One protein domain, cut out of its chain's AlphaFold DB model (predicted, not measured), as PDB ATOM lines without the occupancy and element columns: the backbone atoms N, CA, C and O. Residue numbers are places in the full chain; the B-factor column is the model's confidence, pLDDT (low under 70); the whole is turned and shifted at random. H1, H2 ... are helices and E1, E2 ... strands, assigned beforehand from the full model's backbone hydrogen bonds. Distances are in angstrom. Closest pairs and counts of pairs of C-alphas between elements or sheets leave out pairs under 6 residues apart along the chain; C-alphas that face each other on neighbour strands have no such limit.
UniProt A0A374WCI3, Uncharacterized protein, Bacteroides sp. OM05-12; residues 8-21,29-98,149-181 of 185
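What this domain is: This is residues 8 to 21, 29 to 98 and 149 to 181 of the 185 residues of an uncharacterized protein of Bacteroides sp. OM05-12 (UniProt A0A374WCI3). Picture a wall of four antiparallel strands in the order E3, E4, E6, E5, with helices H2 and H5 on one face, H1 on the opposite face from these two, and H4 packed by the E3 edge. A small pair of strands, E1 and E2, sits by the E3 edge, with E1 next to E3, and H3 folds back on H2. The printed part has 117 residues with five named helices and six named strands, along the chain H1, E1, H2, H3, E2, H4, E3, E4, H5, E5, E6; the class is mixed, helices and strands. The whole is compact, with a radius of gyration of the C-alphas of 14.0 A, and rounded, spanning 35 by 33 by 33 A.

Where its parts are: Find C-alpha 8 at (14.452, 33.274, 30.488); from there H1 runs through residues 8 to 16, 12.9 A long. Past the first cut come E1, residues 33 to 37, H2, residues 38 to 44, H3, residues 49 to 55, E2, residues 60 to 64, and H4, residues 65 to 73. E3, residues 81 to 87, starts with C-alpha 81 at (-4.358, 22.964, 39.176) and is 20.3 A long; E4, residues 90 to 96, is 19.5 A long. Past the second cut look for H5, residues 149 to 159, 15.2 A long, and E5, residues 164 to 170, 19.8 A long. E6, residues 175 to 181, is 19.1 A long and ends with C-alpha 181 at (-0.477, 33.680, 20.729).

How they stand to each other: Begin with the hairpin E3 and E4, where N 83 and O 94 are 2.8 A apart, within hydrogen-bond range. Between E4 and E6 look at N 93 and O 178, 2.9 A, and in the hairpin E5 and E6 at N 167 and O 179, 2.9 A. H5 is over E5 at a height over the sheet of 8.2 A, with the closest C-alphas those of Gln 154 and Val 166, 5.5 A apart. H2 is on the same face, and H1 on the opposite face, over E3. H2 and H3 touch as a helical hairpin, at a steep tilt of 38 degrees, opposite ways, with the closest C-alphas those of Ala 42 and Met 52, 6.8 A apart. Antiparallel E1 and E2 have N 36 and O 61 at 2.9 A; the closest C-alphas of E1 and E3, Ile 36 and Ser 86, are 4.9 A apart. In H1, H2, H4 and H5 every O i to N i+4 pair is within hydrogen-bond range; in H3 1 of 3 is, beside 3 of 4 O i to N i+3 pairs.

The domain as a whole: The two C-alphas farthest apart are those of Arg 54 and Ser 173, at 40.7 A. Residues 22 to 28 and 99 to 148 are not printed, with gaps between C-alphas of 7.1 A and 19.1 A. Of the links that are printed whole, H4 to E3 is short and the others are tight. Look for pLDDT under 70 at residues 8 to 19, 74 to 75 and 172 to 173.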
ATOM      1  N   ARG A   8      14.257  33.302  29.035       51.06
ATOM      2  CA  ARG A   8      14.452  33.274  30.488       51.06
ATOM      3  C   ARG A   8      13.638  34.381  31.169       51.06
ATOM      4  O   ARG A   8      13.006  34.103  32.178       51.06
ATOM      5  N   ASP A   9      13.569  35.546  30.534       58.53
ATOM      6  CA  ASP A   9      12.828  36.719  31.008       58.53
ATOM      7  C   ASP A   9      11.335  36.414  31.173       58.53
ATOM      8  O   ASP A   9      10.785  36.619  32.247       58.53
ATOM      9  N   ARG A  10      10.699  35.764  30.183       59.62
ATOM     10  CA  ARG A  10       9.293  35.345  30.311       59.62
ATOM     11  C   ARG A  10       9.079  34.322  31.423       59.62
ATOM     12  O   ARG A  10       7.996  34.254  31.985       59.62
ATOM     13  N   LYS A  11      10.078  33.492  31.741       60.12
ATOM     14  CA  LYS A  11       9.978  32.534  32.853       60.12
ATOM     15  C   LYS A  11      10.051  33.234  34.215       60.12
ATOM     16  O   LYS A  11       9.430  32.757  35.159       60.12
ATOM     17  N   GLU A  12      10.809  34.321  34.323       60.66
ATOM     18  CA  GLU A  12      10.843  35.167  35.522       60.66
ATOM     19  C   GLU A  12       9.553  35.994  35.640       60.66
ATOM     20  O   GLU A  12       8.920  35.940  36.690       60.66
ATOM     21  N   GLU A  13       9.063  36.596  34.552       61.03
ATOM     22  CA  GLU A  13       7.756  37.277  34.523       61.03
ATOM     23  C   GLU A  13       6.599  36.333  34.902       61.03
ATOM     24  O   GLU A  13       5.744  36.693  35.706       61.03
ATOM     25  N   LEU A  14       6.596  35.088  34.400       61.75
ATOM     26  CA  LEU A  14       5.611  34.072  34.797       61.75
ATOM     27  C   LEU A  14       5.620  33.812  36.312       61.75
ATOM     28  O   LEU A  14       4.558  33.626  36.901       61.75
ATOM     29  N   ARG A  15       6.799  33.800  36.952       60.25
ATOM     30  CA  ARG A  15       6.911  33.612  38.410       60.25
ATOM     31  C   ARG A  15       6.337  34.799  39.173       60.25
ATOM     32  O   ARG A  15       5.688  34.593  40.187       60.25
ATOM     33  N   GLU A  16       6.533  36.018  38.678       59.19
ATOM     34  CA  GLU A  16       5.957  37.224  39.287       59.19
ATOM     35  C   GLU A  16       4.431  37.311  39.128       59.19
ATOM     36  O   GLU A  16       3.761  37.968  39.925       59.19
ATOM     37  N   THR A  17       3.861  36.653  38.114       58.50
ATOM     38  CA  THR A  17       2.399  36.523  37.961       58.50
ATOM     39  C   THR A  17       1.782  35.422  38.828       58.50
ATOM     40  O   THR A  17       0.560  35.322  38.882       58.50
ATOM     41  N   ASP A  18       2.595  34.605  39.505       60.00
ATOM     42  CA  ASP A  18       2.160  33.402  40.219       60.00
ATOM     43  C   ASP A  18       2.292  33.552  41.740       60.00
ATOM     44  O   ASP A  18       3.105  32.899  42.393       60.00
ATOM     45  N   ASN A  19       1.481  34.438  42.314       65.12
ATOM     46  CA  ASN A  19       1.449  34.627  43.763       65.12
ATOM     47  C   ASN A  19       0.507  33.605  44.399       65.12
ATOM     48  O   ASN A  19      -0.703  33.762  44.290       65.12
ATOM     49  N   GLU A  20       1.027  32.575  45.071       73.19
ATOM     50  CA  GLU A  20       0.193  31.689  45.895       73.19
ATOM     51  C   GLU A  20      -0.544  32.474  46.990       73.19
ATOM     52  O   GLU A  20      -0.105  33.545  47.412       73.19
ATOM     53  N   SER A  21      -1.670  31.937  47.468       74.44
ATOM     54  CA  SER A  21      -2.332  32.508  48.639       74.44
ATOM     55  C   SER A  21      -1.421  32.368  49.858       74.44
ATOM     56  O   SER A  21      -0.909  31.280  50.122       74.44
ATOM     57  N   LEU A  29      -5.227  37.000  55.238       80.69
ATOM     58  CA  LEU A  29      -5.150  36.138  54.062       80.69
ATOM     59  C   LEU A  29      -5.080  37.000  52.797       80.69
ATOM     60  O   LEU A  29      -6.051  37.660  52.427       80.69
ATOM     61  N   HIS A  30      -3.951  36.926  52.106       79.81
ATOM     62  CA  HIS A  30      -3.780  37.436  50.755       79.81
ATOM     63  C   HIS A  30      -4.118  36.310  49.789       79.81
ATOM     64  O   HIS A  30      -3.401  35.314  49.705       79.81
ATOM     65  N   ALA A  31      -5.254  36.434  49.104       79.94
ATOM     66  CA  ALA A  31      -5.672  35.454  48.111       79.94
ATOM     67  C   ALA A  31      -4.763  35.509  46.873       79.94
ATOM     68  O   ALA A  31      -4.323  36.586  46.461       79.94
ATOM     69  N   ARG A  32      -4.543  34.348  46.249       85.25
ATOM     70  CA  ARG A  32      -3.912  34.225  44.932       85.25
ATOM     71  C   ARG A  32      -4.613  35.148  43.934       85.25
ATOM     72  O   ARG A  32      -5.844  35.189  43.870       85.25
ATOM     73  N   ARG A  33      -3.826  35.880  43.144       84.75
ATOM     74  CA  ARG A  33      -4.309  36.774  42.076       84.75
ATOM     75  C   ARG A  33      -3.703  36.358  40.740       84.75
ATOM     76  O   ARG A  33      -2.573  35.883  40.705       84.75
ATOM     77  N   ALA A  34      -4.444  36.558  39.655       85.00
ATOM     78  CA  ALA A  34      -3.953  36.437  38.285       85.00
ATOM     79  C   ALA A  34      -3.838  37.821  37.647       85.00
ATOM     80  O   ALA A  34      -4.784  38.608  37.701       85.00
ATOM     81  N   LYS A  35      -2.718  38.092  36.971       87.19
ATOM     82  CA  LYS A  35      -2.604  39.237  36.060       87.19
ATOM     83  C   LYS A  35      -3.182  38.843  34.709       87.19
ATOM     84  O   LYS A  35      -2.545  38.100  33.961       87.19
ATOM     85  N   ILE A  36      -4.390  39.322  34.420       88.44
ATOM     86  CA  ILE A  36      -5.145  38.938  33.227       88.44
ATOM     87  C   ILE A  36      -5.780  40.144  32.528       88.44
ATOM     88  O   ILE A  36      -6.266  41.079  33.169       88.44
ATOM     89  N   SER A  37      -5.754  40.153  31.193       88.50
ATOM     90  CA  SER A  37      -6.486  41.151  30.400       88.50
ATOM     91  C   SER A  37      -7.951  40.740  30.226       88.50
ATOM     92  O   SER A  37      -8.278  39.555  30.228       88.50
ATOM     93  N   MET A  38      -8.853  41.702  29.996       87.19
ATOM     94  CA  MET A  38     -10.269  41.387  29.724       87.19
ATOM     95  C   MET A  38     -10.445  40.494  28.480       87.19
ATOM     96  O   MET A  38     -11.359  39.677  28.429       87.19
ATOM     97  N   GLN A  39      -9.563  40.629  27.484       87.12
ATOM     98  CA  GLN A  39      -9.559  39.759  26.304       87.12
ATOM     99  C   GLN A  39      -9.178  38.319  26.667       87.12
ATOM    100  O   GLN A  39      -9.814  37.381  26.204       87.12
ATOM    101  N   ASP A  40      -8.164  38.136  27.507       90.06
ATOM    102  CA  ASP A  40      -7.711  36.804  27.918       90.06
ATOM    103  C   ASP A  40      -8.728  36.117  28.822       90.06
ATOM    104  O   ASP A  40      -8.993  34.927  28.674       90.06
ATOM    105  N   PHE A  41      -9.372  36.896  29.685       88.44
ATOM    106  CA  PHE A  41     -10.487  36.437  30.497       88.44
ATOM    107  C   PHE A  41     -11.671  35.976  29.630       88.44
ATOM    108  O   PHE A  41     -12.254  34.926  29.884       88.44
ATOM    109  N   ALA A  42     -11.988  36.717  28.561       88.19
ATOM    110  CA  ALA A  42     -13.011  36.327  27.591       88.19
ATOM    111  C   ALA A  42     -12.672  35.027  26.853       88.19
ATOM    112  O   ALA A  42     -13.566  34.217  26.627       88.19
ATOM    113  N   MET A  43     -11.403  34.817  26.493       89.75
ATOM    114  CA  MET A  43     -10.967  33.583  25.832       89.75
ATOM    115  C   MET A  43     -11.077  32.365  26.752       89.75
ATOM    116  O   MET A  43     -11.526  31.321  26.295       89.75
ATOM    117  N   ILE A  44     -10.730  32.505  28.037       89.00
ATOM    118  CA  ILE A  44     -10.926  31.447  29.044       89.00
ATOM    119  C   ILE A  44     -12.408  31.118  29.216       89.00
ATOM    120  O   ILE A  44     -12.781  29.957  29.266       89.00
ATOM    121  N   ALA A  45     -13.259  32.141  29.267       86.88
ATOM    122  CA  ALA A  45     -14.701  31.966  29.406       86.88
ATOM    123  C   ALA A  45     -15.417  31.613  28.087       86.88
ATOM    124  O   ALA A  45     -16.645  31.561  28.066       86.88
ATOM    125  N   HIS A  46     -14.683  31.429  26.980       85.88
ATOM    126  CA  HIS A  46     -15.232  31.175  25.643       85.88
ATOM    127  C   HIS A  46     -16.309  32.193  25.197       85.88
ATOM    128  O   HIS A  46     -17.277  31.853  24.517       85.88
ATOM    129  N   PHE A  47     -16.154  33.467  25.571       87.50
ATOM    130  CA  PHE A  47     -17.079  34.534  25.184       87.50
ATOM    131  C   PHE A  47     -16.797  35.097  23.787       87.50
ATOM    132  O   PHE A  47     -15.652  35.274  23.372       87.50
ATOM    133  N   GLU A  48     -17.872  35.499  23.103       87.75
ATOM    134  CA  GLU A  48     -17.818  36.222  21.831       87.75
ATOM    135  C   GLU A  48     -17.077  37.560  21.962       87.75
ATOM    136  O   GLU A  48     -17.486  38.466  22.705       87.75
ATOM    137  N   MET A  49     -16.008  37.736  21.183       83.25
ATOM    138  CA  MET A  49     -15.152  38.919  21.280       83.25
ATOM    139  C   MET A  49     -15.873  40.210  20.916       83.25
ATOM    140  O   MET A  49     -15.561  41.261  21.474       83.25
ATOM    141  N   ASP A  50     -16.859  40.164  20.024       84.19
ATOM    142  CA  ASP A  50     -17.647  41.346  19.668       84.19
ATOM    143  C   ASP A  50     -18.490  41.861  20.839       84.19
ATOM    144  O   ASP A  50     -18.681  43.071  20.993       84.19
ATOM    145  N   VAL A  51     -18.933  40.970  21.728       84.06
ATOM    146  CA  VAL A  51     -19.593  41.368  22.973       84.06
ATOM    147  C   VAL A  51     -18.571  41.979  23.925       84.06
ATOM    148  O   VAL A  51     -18.819  43.058  24.467       84.06
ATOM    149  N   MET A  52     -17.413  41.333  24.065       82.62
ATOM    150  CA  MET A  52     -16.385  41.695  25.041       82.62
ATOM    151  C   MET A  52     -15.616  42.972  24.703       82.62
ATOM    152  O   MET A  52     -15.205  43.687  25.617       82.62
ATOM    153  N   LYS A  53     -15.501  43.342  23.421       78.06
ATOM    154  CA  LYS A  53     -14.903  44.617  22.977       78.06
ATOM    155  C   LYS A  53     -15.517  45.835  23.668       78.06
ATOM    156  O   LYS A  53     -14.811  46.807  23.905       78.06
ATOM    157  N   ARG A  54     -16.801  45.775  24.040       82.31
ATOM    158  CA  ARG A  54     -17.497  46.854  24.768       82.31
ATOM    159  C   ARG A  54     -16.932  47.111  26.169       82.31
ATOM    160  O   ARG A  54     -17.108  48.204  26.695       82.31
ATOM    161  N   TYR A  55     -16.266  46.118  26.751       81.00
ATOM    162  CA  TYR A  55     -15.692  46.154  28.097       81.00
ATOM    163  C   TYR A  55     -14.156  46.160  28.084       81.00
ATOM    164  O   TYR A  55     -13.523  46.217  29.141       81.00
ATOM    165  N   TYR A  56     -13.539  46.079  26.901       74.12
ATOM    166  CA  TYR A  56     -12.093  45.988  26.765       74.12
ATOM    167  C   TYR A  56     -11.435  47.339  27.054       74.12
ATOM    168  O   TYR A  56     -11.696  48.332  26.380       74.12
ATOM    169  N   THR A  57     -10.566  47.359  28.066       74.44
ATOM    170  CA  THR A  57      -9.833  48.566  28.489       74.44
ATOM    171  C   THR A  57      -8.385  48.588  28.002       74.44
ATOM    172  O   THR A  57      -7.718  49.597  28.174       74.44
ATOM    173  N   GLY A  58      -7.893  47.512  27.374       74.62
ATOM    174  CA  GLY A  58      -6.482  47.368  26.989       74.62
ATOM    175  C   GLY A  58      -5.562  46.939  28.134       74.62
ATOM    176  O   GLY A  58      -4.524  46.338  27.885       74.62
ATOM    177  N   ASP A  59      -5.972  47.172  29.380       82.38
ATOM    178  CA  ASP A  59      -5.130  46.934  30.548       82.38
ATOM    179  C   ASP A  59      -5.155  45.471  31.019       82.38
ATOM    180  O   ASP A  59      -6.210  44.827  31.090       82.38
ATOM    181  N   ILE A  60      -3.985  44.976  31.430       84.69
ATOM    182  CA  ILE A  60      -3.855  43.783  32.272       84.69
ATOM    183  C   ILE A  60      -4.142  44.203  33.715       84.69
ATOM    184  O   ILE A  60      -3.563  45.169  34.211       84.69
ATOM    185  N   LYS A  61      -5.043  43.486  34.390       85.38
ATOM    186  CA  LYS A  61      -5.469  43.788  35.763       85.38
ATOM    187  C   LYS A  61      -5.269  42.580  36.664       85.38
ATOM    188  O   LYS A  61      -5.341  41.442  36.203       85.38
ATOM    189  N   ASP A  62      -5.059  42.830  37.953       87.00
ATOM    190  CA  ASP A  62      -5.058  41.765  38.950       87.00
ATOM    191  C   ASP A  62      -6.495  41.340  39.282       87.00
ATOM    192  O   ASP A  62      -7.274  42.118  39.840       87.00
ATOM    193  N   VAL A  63      -6.828  40.086  38.997       87.06
ATOM    194  CA  VAL A  63      -8.128  39.460  39.271       87.06
ATOM    195  C   VAL A  63      -7.955  38.394  40.348       87.06
ATOM    196  O   VAL A  63      -6.942  37.694  40.364       87.06
ATOM    197  N   ASP A  64      -8.923  38.265  41.257       87.44
ATOM    198  CA  ASP A  64      -8.905  37.189  42.253       87.44
ATOM    199  C   ASP A  64      -8.944  35.831  41.550       87.44
ATOM    200  O   ASP A  64      -9.789  35.577  40.689       87.44
ATOM    201  N   TYR A  65      -8.015  34.949  41.911       87.06
ATOM    202  CA  TYR A  65      -7.814  33.701  41.180       87.06
ATOM    203  C   TYR A  65      -8.991  32.736  41.322       87.06
ATOM    204  O   TYR A  65      -9.242  31.960  40.411       87.06
ATOM    205  N   SER A  66      -9.779  32.852  42.395       85.25
ATOM    206  CA  SER A  66     -11.022  32.092  42.567       85.25
ATOM    207  C   SER A  66     -12.019  32.324  41.430       85.25
ATOM    208  O   SER A  66     -12.755  31.416  41.060       85.25
ATOM    209  N   ILE A  67     -12.037  33.519  40.833       87.94
ATOM    210  CA  ILE A  67     -12.876  33.810  39.666       87.94
ATOM    211  C   ILE A  67     -12.351  33.048  38.441       87.94
ATOM    212  O   ILE A  67     -13.139  32.509  37.668       87.94
ATOM    213  N   VAL A  68     -11.029  32.993  38.272       87.69
ATOM    214  CA  VAL A  68     -10.384  32.251  37.179       87.69
ATOM    215  C   VAL A  68     -10.621  30.748  37.339       87.69
ATOM    216  O   VAL A  68     -10.977  30.093  36.366       87.69
ATOM    217  N   GLU A  69     -10.487  30.216  38.556       86.50
ATOM    218  CA  GLU A  69     -10.782  28.813  38.881       86.50
ATOM    219  C   GLU A  69     -12.230  28.463  38.562       86.50
ATOM    220  O   GLU A  69     -12.467  27.509  37.839       86.50
ATOM    221  N   VAL A  70     -13.202  29.279  38.982       86.56
ATOM    222  CA  VAL A  70     -14.621  29.033  38.667       86.56
ATOM    223  C   VAL A  70     -14.878  28.938  37.159       86.56
ATOM    224  O   VAL A  70     -15.692  28.122  36.735       86.56
ATOM    225  N   LEU A  71     -14.202  29.752  36.346       87.25
ATOM    226  CA  LEU A  71     -14.365  29.711  34.891       87.25
ATOM    227  C   LEU A  71     -13.688  28.498  34.253       87.25
ATOM    228  O   LEU A  71     -14.264  27.900  33.353       87.25
ATOM    229  N   MET A  72     -12.492  28.141  34.717       86.69
ATOM    230  CA  MET A  72     -11.727  27.014  34.179       86.69
ATOM    231  C   MET A  72     -12.275  25.658  34.646       86.69
ATOM    232  O   MET A  72     -12.239  24.692  33.893       86.69
ATOM    233  N   ASP A  73     -12.776  25.573  35.879       83.19
ATOM    234  CA  ASP A  73     -13.228  24.329  36.515       83.19
ATOM    235  C   ASP A  73     -14.734  24.095  36.355       83.19
ATOM    236  O   ASP A  73     -15.218  23.004  36.638       83.19
ATOM    237  N   GLY A  74     -15.498  25.096  35.902       69.19
ATOM    238  CA  GLY A  74     -16.963  25.105  35.981       69.19
ATOM    239  C   GLY A  74     -17.686  23.936  35.297       69.19
ATOM    240  O   GLY A  74     -18.845  23.675  35.620       69.19
ATOM    241  N   LEU A  75     -17.021  23.220  34.386       66.19
ATOM    242  CA  LEU A  75     -17.562  22.047  33.683       66.19
ATOM    243  C   LEU A  75     -16.774  20.755  33.946       66.19
ATOM    244  O   LEU A  75     -17.097  19.708  33.388       66.19
ATOM    245  N   SER A  76     -15.758  20.807  34.806       72.75
ATOM    246  CA  SER A  76     -14.793  19.736  34.997       72.75
ATOM    247  C   SER A  76     -14.846  19.161  36.405       72.75
ATOM    248  O   SER A  76     -14.902  19.880  37.397       72.75
ATOM    249  N   ASN A  77     -14.788  17.832  36.494       72.75
ATOM    250  CA  ASN A  77     -14.744  17.105  37.766       72.75
ATOM    251  C   ASN A  77     -13.365  16.489  38.048       72.75
ATOM    252  O   ASN A  77     -13.238  15.674  38.966       72.75
ATOM    253  N   ILE A  78     -12.336  16.826  37.260       82.62
ATOM    254  CA  ILE A  78     -10.989  16.294  37.481       82.62
ATOM    255  C   ILE A  78     -10.188  17.182  38.440       82.62
ATOM    256  O   ILE A  78     -10.283  18.406  38.383       82.62
ATOM    257  N   PRO A  79      -9.368  16.590  39.328       81.81
ATOM    258  CA  PRO A  79      -8.512  17.349  40.225       81.81
ATOM    259  C   PRO A  79      -7.312  17.904  39.450       81.81
ATOM    260  O   PRO A  79      -6.293  17.234  39.275       81.81
ATOM    261  N   VAL A  80      -7.431  19.147  38.999       84.19
ATOM    262  CA  VAL A  80      -6.388  19.867  38.265       84.19
ATOM    263  C   VAL A  80      -6.010  21.153  38.984       84.19
ATOM    264  O   VAL A  80      -6.763  21.686  39.797       84.19
ATOM    265  N   ARG A  81      -4.801  21.645  38.720       84.69
ATOM    266  CA  ARG A  81      -4.358  22.964  39.176       84.69
ATOM    267  C   ARG A  81      -3.955  23.802  37.989       84.69
ATOM    268  O   ARG A  81      -3.152  23.358  37.172       84.69
ATOM    269  N   HIS A  82      -4.432  25.038  37.973       86.56
ATOM    270  CA  HIS A  82      -4.134  25.972  36.896       86.56
ATOM    271  C   HIS A  82      -3.120  27.015  37.328       86.56
ATOM    272  O   HIS A  82      -3.055  27.420  38.497       86.56
ATOM    273  N   ARG A  83      -2.390  27.528  36.348       85.94
ATOM    274  CA  ARG A  83      -1.724  28.825  36.396       85.94
ATOM    275  C   ARG A  83      -2.021  29.559  35.102       85.94
ATOM    276  O   ARG A  83      -1.835  29.004  34.026       85.94
ATOM    277  N   VAL A  84      -2.446  30.809  35.216       87.75
ATOM    278  CA  VAL A  84      -2.781  31.648  34.067       87.75
ATOM    279  C   VAL A  84      -1.978  32.937  34.122       87.75
ATOM    280  O   VAL A  84      -1.926  33.589  35.165       87.75
ATOM    281  N   SER A  85      -1.401  33.320  32.986       85.38
ATOM    282  CA  SER A  85      -0.639  34.561  32.853       85.38
ATOM    283  C   SER A  85      -0.919  35.230  31.511       85.38
ATOM    284  O   SER A  85      -0.747  34.622  30.450       85.38
ATOM    285  N   SER A  86      -1.306  36.503  31.558       88.38
ATOM    286  CA  SER A  86      -1.450  37.352  30.377       88.38
ATOM    287  C   SER A  86      -0.191  38.151  30.086       88.38
ATOM    288  O   SER A  86       0.392  38.766  30.974       88.38
ATOM    289  N   PHE A  87       0.156  38.217  28.808       86.62
ATOM    290  CA  PHE A  87       1.178  39.090  28.241       86.62
ATOM    291  C   PHE A  87       0.573  39.896  27.092       86.62
ATOM    292  O   PHE A  87      -0.489  39.545  26.585       86.62
ATOM    293  N   ASP A  88       1.260  40.919  26.596       83.25
ATOM    294  CA  ASP A  88       0.733  41.749  25.499       83.25
ATOM    295  C   ASP A  88       0.306  40.917  24.276       83.25
ATOM    296  O   ASP A  88      -0.765  41.114  23.704       83.25
ATOM    297  N   ASN A  89       1.112  39.916  23.908       86.81
ATOM    298  CA  ASN A  89       0.904  39.123  22.697       86.81
ATOM    299  C   ASN A  89       0.515  37.656  22.937       86.81
ATOM    300  O   ASN A  89       0.427  36.899  21.970       86.81
ATOM    301  N   ALA A  90       0.348  37.219  24.186       90.38
ATOM    302  CA  ALA A  90       0.059  35.818  24.472       90.38
ATOM    303  C   ALA A  90      -0.654  35.608  25.809       90.38
ATOM    304  O   ALA A  90      -0.366  36.289  26.790       90.38
ATOM    305  N   LEU A  91      -1.523  34.604  25.841       91.25
ATOM    306  CA  LEU A  91      -2.071  34.020  27.056       91.25
ATOM    307  C   LEU A  91      -1.374  32.683  27.294       91.25
ATOM    308  O   LEU A  91      -1.240  31.865  26.380       91.25
ATOM    309  N   PHE A  92      -0.914  32.484  28.521       91.06
ATOM    310  CA  PHE A  92      -0.304  31.249  28.977       91.06
ATOM    311  C   PHE A  92      -1.210  30.586  30.009       91.06
ATOM    312  O   PHE A  92      -1.597  31.232  30.982       91.06
ATOM    313  N   ILE A  93      -1.527  29.312  29.798       91.25
ATOM    314  CA  ILE A  93      -2.307  28.483  30.716       91.25
ATOM    315  C   ILE A  93      -1.486  27.225  30.989       91.25
ATOM    316  O   ILE A  93      -1.201  26.460  30.076       91.25
ATOM    317  N   GLU A  94      -1.084  27.005  32.232       89.44
ATOM    318  CA  GLU A  94      -0.451  25.768  32.681       89.44
ATOM    319  C   GLU A  94      -1.465  24.972  33.491       89.44
ATOM    320  O   GLU A  94      -2.053  25.495  34.436       89.44
ATOM    321  N   ILE A  95      -1.656  23.715  33.118       88.38
ATOM    322  CA  ILE A  95      -2.548  22.774  33.778       88.38
ATOM    323  C   ILE A  95      -1.683  21.650  34.318       88.38
ATOM    324  O   ILE A  95      -1.018  20.940  33.559       88.38
ATOM    325  N   LYS A  96      -1.698  21.496  35.639       86.69
ATOM    326  CA  LYS A  96      -1.080  20.374  36.334       86.69
ATOM    327  C   LYS A  96      -2.155  19.366  36.689       86.69
ATOM    328  O   LYS A  96      -3.159  19.722  37.308       86.69
ATOM    329  N   TYR A  97      -1.926  18.121  36.319       80.44
ATOM    330  CA  TYR A  97      -2.820  16.995  36.545       80.44
ATOM    331  C   TYR A  97      -2.021  15.814  37.103       80.44
ATOM    332  O   TYR A  97      -0.792  15.803  37.047       80.44
ATOM    333  N   SER A  98      -2.703  14.820  37.670       74.31
ATOM    334  CA  SER A  98      -2.018  13.618  38.151       74.31
ATOM    335  C   SER A  98      -1.534  12.777  36.958       74.31
ATOM    336  O   SER A  98      -2.377  12.286  36.202       74.31
ATOM    337  N   LEU A 149      -7.050  18.028  19.557       94.81
ATOM    338  CA  LEU A 149      -7.512  18.922  20.622       94.81
ATOM    339  C   LEU A 149      -7.029  20.369  20.422       94.81
ATOM    340  O   LEU A 149      -7.802  21.314  20.563       94.81
ATOM    341  N   MET A 150      -5.755  20.546  20.066       95.19
ATOM    342  CA  MET A 150      -5.168  21.855  19.771       95.19
ATOM    343  C   MET A 150      -5.856  22.533  18.576       95.19
ATOM    344  O   MET A 150      -6.147  23.731  18.643       95.19
ATOM    345  N   ASP A 151      -6.125  21.785  17.503       96.06
ATOM    346  CA  ASP A 151      -6.796  22.294  16.304       96.06
ATOM    347  C   ASP A 151      -8.250  22.705  16.614       96.06
ATOM    348  O   ASP A 151      -8.677  23.789  16.204       96.06
ATOM    349  N   ILE A 152      -8.976  21.907  17.410       96.81
ATOM    350  CA  ILE A 152     -10.325  22.240  17.895       96.81
ATOM    351  C   ILE A 152     -10.299  23.494  18.769       96.81
ATOM    352  O   ILE A 152     -11.081  24.415  18.527       96.81
ATOM    353  N   TYR A 153      -9.377  23.592  19.736       95.69
ATOM    354  CA  TYR A 153      -9.329  24.758  20.620       95.69
ATOM    355  C   TYR A 153      -9.065  26.046  19.833       95.69
ATOM    356  O   TYR A 153      -9.729  27.066  20.035       95.69
ATOM    357  N   GLN A 154      -8.138  25.996  18.873       96.38
ATOM    358  CA  GLN A 154      -7.881  27.128  17.990       96.38
ATOM    359  C   GLN A 154      -9.116  27.491  17.162       96.38
ATOM    360  O   GLN A 154      -9.439  28.671  17.050       96.38
ATOM    361  N   ALA A 155      -9.810  26.500  16.598       95.75
ATOM    362  CA  ALA A 155     -11.024  26.732  15.824       95.75
ATOM    363  C   ALA A 155     -12.121  27.400  16.668       95.75
ATOM    364  O   ALA A 155     -12.719  28.369  16.204       95.75
ATOM    365  N   MET A 156     -12.326  26.956  17.913       94.38
ATOM    366  CA  MET A 156     -13.289  27.555  18.845       94.38
ATOM    367  C   MET A 156     -12.951  29.018  19.144       94.38
ATOM    368  O   MET A 156     -13.796  29.894  18.979       94.38
ATOM    369  N   LEU A 157     -11.699  29.313  19.510       93.62
ATOM    370  CA  LEU A 157     -11.280  30.687  19.803       93.62
ATOM    371  C   LEU A 157     -11.413  31.600  18.576       93.62
ATOM    372  O   LEU A 157     -11.846  32.749  18.706       93.62
ATOM    373  N   CYS A 158     -11.066  31.096  17.388       93.50
ATOM    374  CA  CYS A 158     -11.229  31.820  16.129       93.50
ATOM    375  C   CYS A 158     -12.700  32.071  15.782       93.50
ATOM    376  O   CYS A 158     -13.034  33.165  15.325       93.50
ATOM    377  N   ALA A 159     -13.580  31.095  16.025       92.81
ATOM    378  CA  ALA A 159     -15.019  31.242  15.821       92.81
ATOM    379  C   ALA A 159     -15.610  32.346  16.710       92.81
ATOM    380  O   ALA A 159     -16.423  33.125  16.225       92.81
ATOM    381  N   SER A 160     -15.104  32.504  17.939       89.94
ATOM    382  CA  SER A 160     -15.463  33.609  18.845       89.94
ATOM    383  C   SER A 160     -14.843  34.966  18.465       89.94
ATOM    384  O   SER A 160     -14.872  35.912  19.256       89.94
ATOM    385  N   GLY A 161     -14.236  35.089  17.281       88.06
ATOM    386  CA  GLY A 161     -13.707  36.346  16.744       88.06
ATOM    387  C   GLY A 161     -12.268  36.680  17.144       88.06
ATOM    388  O   GLY A 161     -11.844  37.832  16.986       88.06
ATOM    389  N   ASN A 162     -11.500  35.712  17.657       87.50
ATOM    390  CA  ASN A 162     -10.076  35.895  17.946       87.50
ATOM    391  C   ASN A 162      -9.200  35.594  16.719       87.50
ATOM    392  O   ASN A 162      -9.495  34.720  15.915       87.50
ATOM    393  N   GLN A 163      -8.072  36.296  16.597       89.56
ATOM    394  CA  GLN A 163      -6.996  35.937  15.668       89.56
ATOM    395  C   GLN A 163      -5.843  35.384  16.490       89.56
ATOM    396  O   GLN A 163      -5.021  36.141  17.018       89.56
ATOM    397  N   VAL A 164      -5.851  34.065  16.673       92.25
ATOM    398  CA  VAL A 164      -4.931  33.387  17.582       92.25
ATOM    399  C   VAL A 164      -4.301  32.159  16.959       92.25
ATOM    400  O   VAL A 164      -4.855  31.517  16.067       92.25
ATOM    401  N   LYS A 165      -3.138  31.814  17.498       94.56
ATOM    402  CA  LYS A 165      -2.494  30.532  17.288       94.56
ATOM    403  C   LYS A 165      -2.371  29.809  18.617       94.56
ATOM    404  O   LYS A 165      -1.795  30.349  19.560       94.56
ATOM    405  N   VAL A 166      -2.866  28.580  18.670       94.19
ATOM    406  CA  VAL A 166      -2.788  27.742  19.867       94.19
ATOM    407  C   VAL A 166      -1.621  26.771  19.730       94.19
ATOM    408  O   VAL A 166      -1.346  26.240  18.655       94.19
ATOM    409  N   SER A 167      -0.888  26.559  20.819       92.25
ATOM    410  CA  SER A 167       0.140  25.525  20.891       92.25
ATOM    411  C   SER A 167       0.159  24.867  22.256       92.25
ATOM    412  O   SER A 167       0.013  25.536  23.276       92.25
ATOM    413  N   PHE A 168       0.337  23.550  22.259       90.44
ATOM    414  CA  PHE A 168       0.420  22.748  23.470       90.44
ATOM    415  C   PHE A 168       1.875  22.330  23.673       90.44
ATOM    416  O   PHE A 168       2.596  22.007  22.725       90.44
ATOM    417  N   ARG A 169       2.324  22.348  24.921       85.00
ATOM    418  CA  ARG A 169       3.584  21.758  25.357       85.00
ATOM    419  C   ARG A 169       3.289  20.889  26.551       85.00
ATOM    420  O   ARG A 169       2.640  21.336  27.480       85.00
ATOM    421  N   THR A 170       3.810  19.682  26.538       76.94
ATOM    422  CA  THR A 170       3.721  18.774  27.669       76.94
ATOM    423  C   THR A 170       5.120  18.370  28.082       76.94
ATOM    424  O   THR A 170       6.023  18.251  27.246       76.94
ATOM    425  N   ASP A 171       5.314  18.229  29.382       72.75
ATOM    426  CA  ASP A 171       6.543  17.720  29.974       72.75
ATOM    427  C   ASP A 171       6.557  16.183  30.074       72.75
ATOM    428  O   ASP A 171       7.579  15.612  30.448       72.75
ATOM    429  N   LYS A 172       5.455  15.519  29.683       68.56
ATOM    430  CA  LYS A 172       5.198  14.081  29.858       68.56
ATOM    431  C   LYS A 172       5.175  13.614  31.321       68.56
ATOM    432  O   LYS A 172       5.227  12.414  31.575       68.56
ATOM    433  N   SER A 173       5.104  14.540  32.275       68.75
ATOM    434  CA  SER A 173       5.137  14.281  33.720       68.75
ATOM    435  C   SER A 173       3.972  14.912  34.483       68.75
ATOM    436  O   SER A 173       4.051  15.081  35.698       68.75
ATOM    437  N   GLY A 174       2.860  15.188  33.795       75.94
ATOM    438  CA  GLY A 174       1.635  15.689  34.423       75.94
ATOM    439  C   GLY A 174       1.429  17.194  34.274       75.94
ATOM    440  O   GLY A 174       0.587  17.760  34.968       75.94
ATOM    441  N   GLU A 175       2.169  17.858  33.384       84.38
ATOM    442  CA  GLU A 175       1.966  19.271  33.078       84.38
ATOM    443  C   GLU A 175       1.687  19.472  31.582       84.38
ATOM    444  O   GLU A 175       2.358  18.925  30.695       84.38
ATOM    445  N   ILE A 176       0.672  20.285  31.289       87.88
ATOM    446  CA  ILE A 176       0.395  20.814  29.955       87.88
ATOM    447  C   ILE A 176       0.405  22.333  30.032       87.88
ATOM    448  O   ILE A 176      -0.354  22.947  30.773       87.88
ATOM    449  N   ALA A 177       1.254  22.942  29.221       89.75
ATOM    450  CA  ALA A 177       1.273  24.362  28.958       89.75
ATOM    451  C   ALA A 177       0.598  24.642  27.613       89.75
ATOM    452  O   ALA A 177       1.074  24.215  26.558       89.75
ATOM    453  N   ILE A 178      -0.486  25.402  27.653       92.25
ATOM    454  CA  ILE A 178      -1.201  25.924  26.499       92.25
ATOM    455  C   ILE A 178      -0.777  27.377  26.305       92.25
ATOM    456  O   ILE A 178      -0.798  28.190  27.229       92.25
ATOM    457  N   ILE A 179      -0.368  27.701  25.085       93.19
ATOM    458  CA  ILE A 179       0.039  29.047  24.694       93.19
ATOM    459  C   ILE A 179      -0.884  29.497  23.574       93.19
ATOM    460  O   ILE A 179      -0.902  28.881  22.507       93.19
ATOM    461  N   ILE A 180      -1.613  30.580  23.820       94.06
ATOM    462  CA  ILE A 180      -2.505  31.221  22.857       94.06
ATOM    463  C   ILE A 180      -1.833  32.528  22.438       94.06
ATOM    464  O   ILE A 180      -1.885  33.532  23.150       94.06
ATOM    465  N   GLU A 181      -1.139  32.506  21.303       92.44
ATOM    466  CA  GLU A 181      -0.477  33.680  20.729       92.44
ATOM    467  C   GLU A 181      -1.500  34.508  19.945       92.44
ATOM    468  O   GLU A 181      -2.226  33.965  19.116       92.44
TER     469      GLU A 181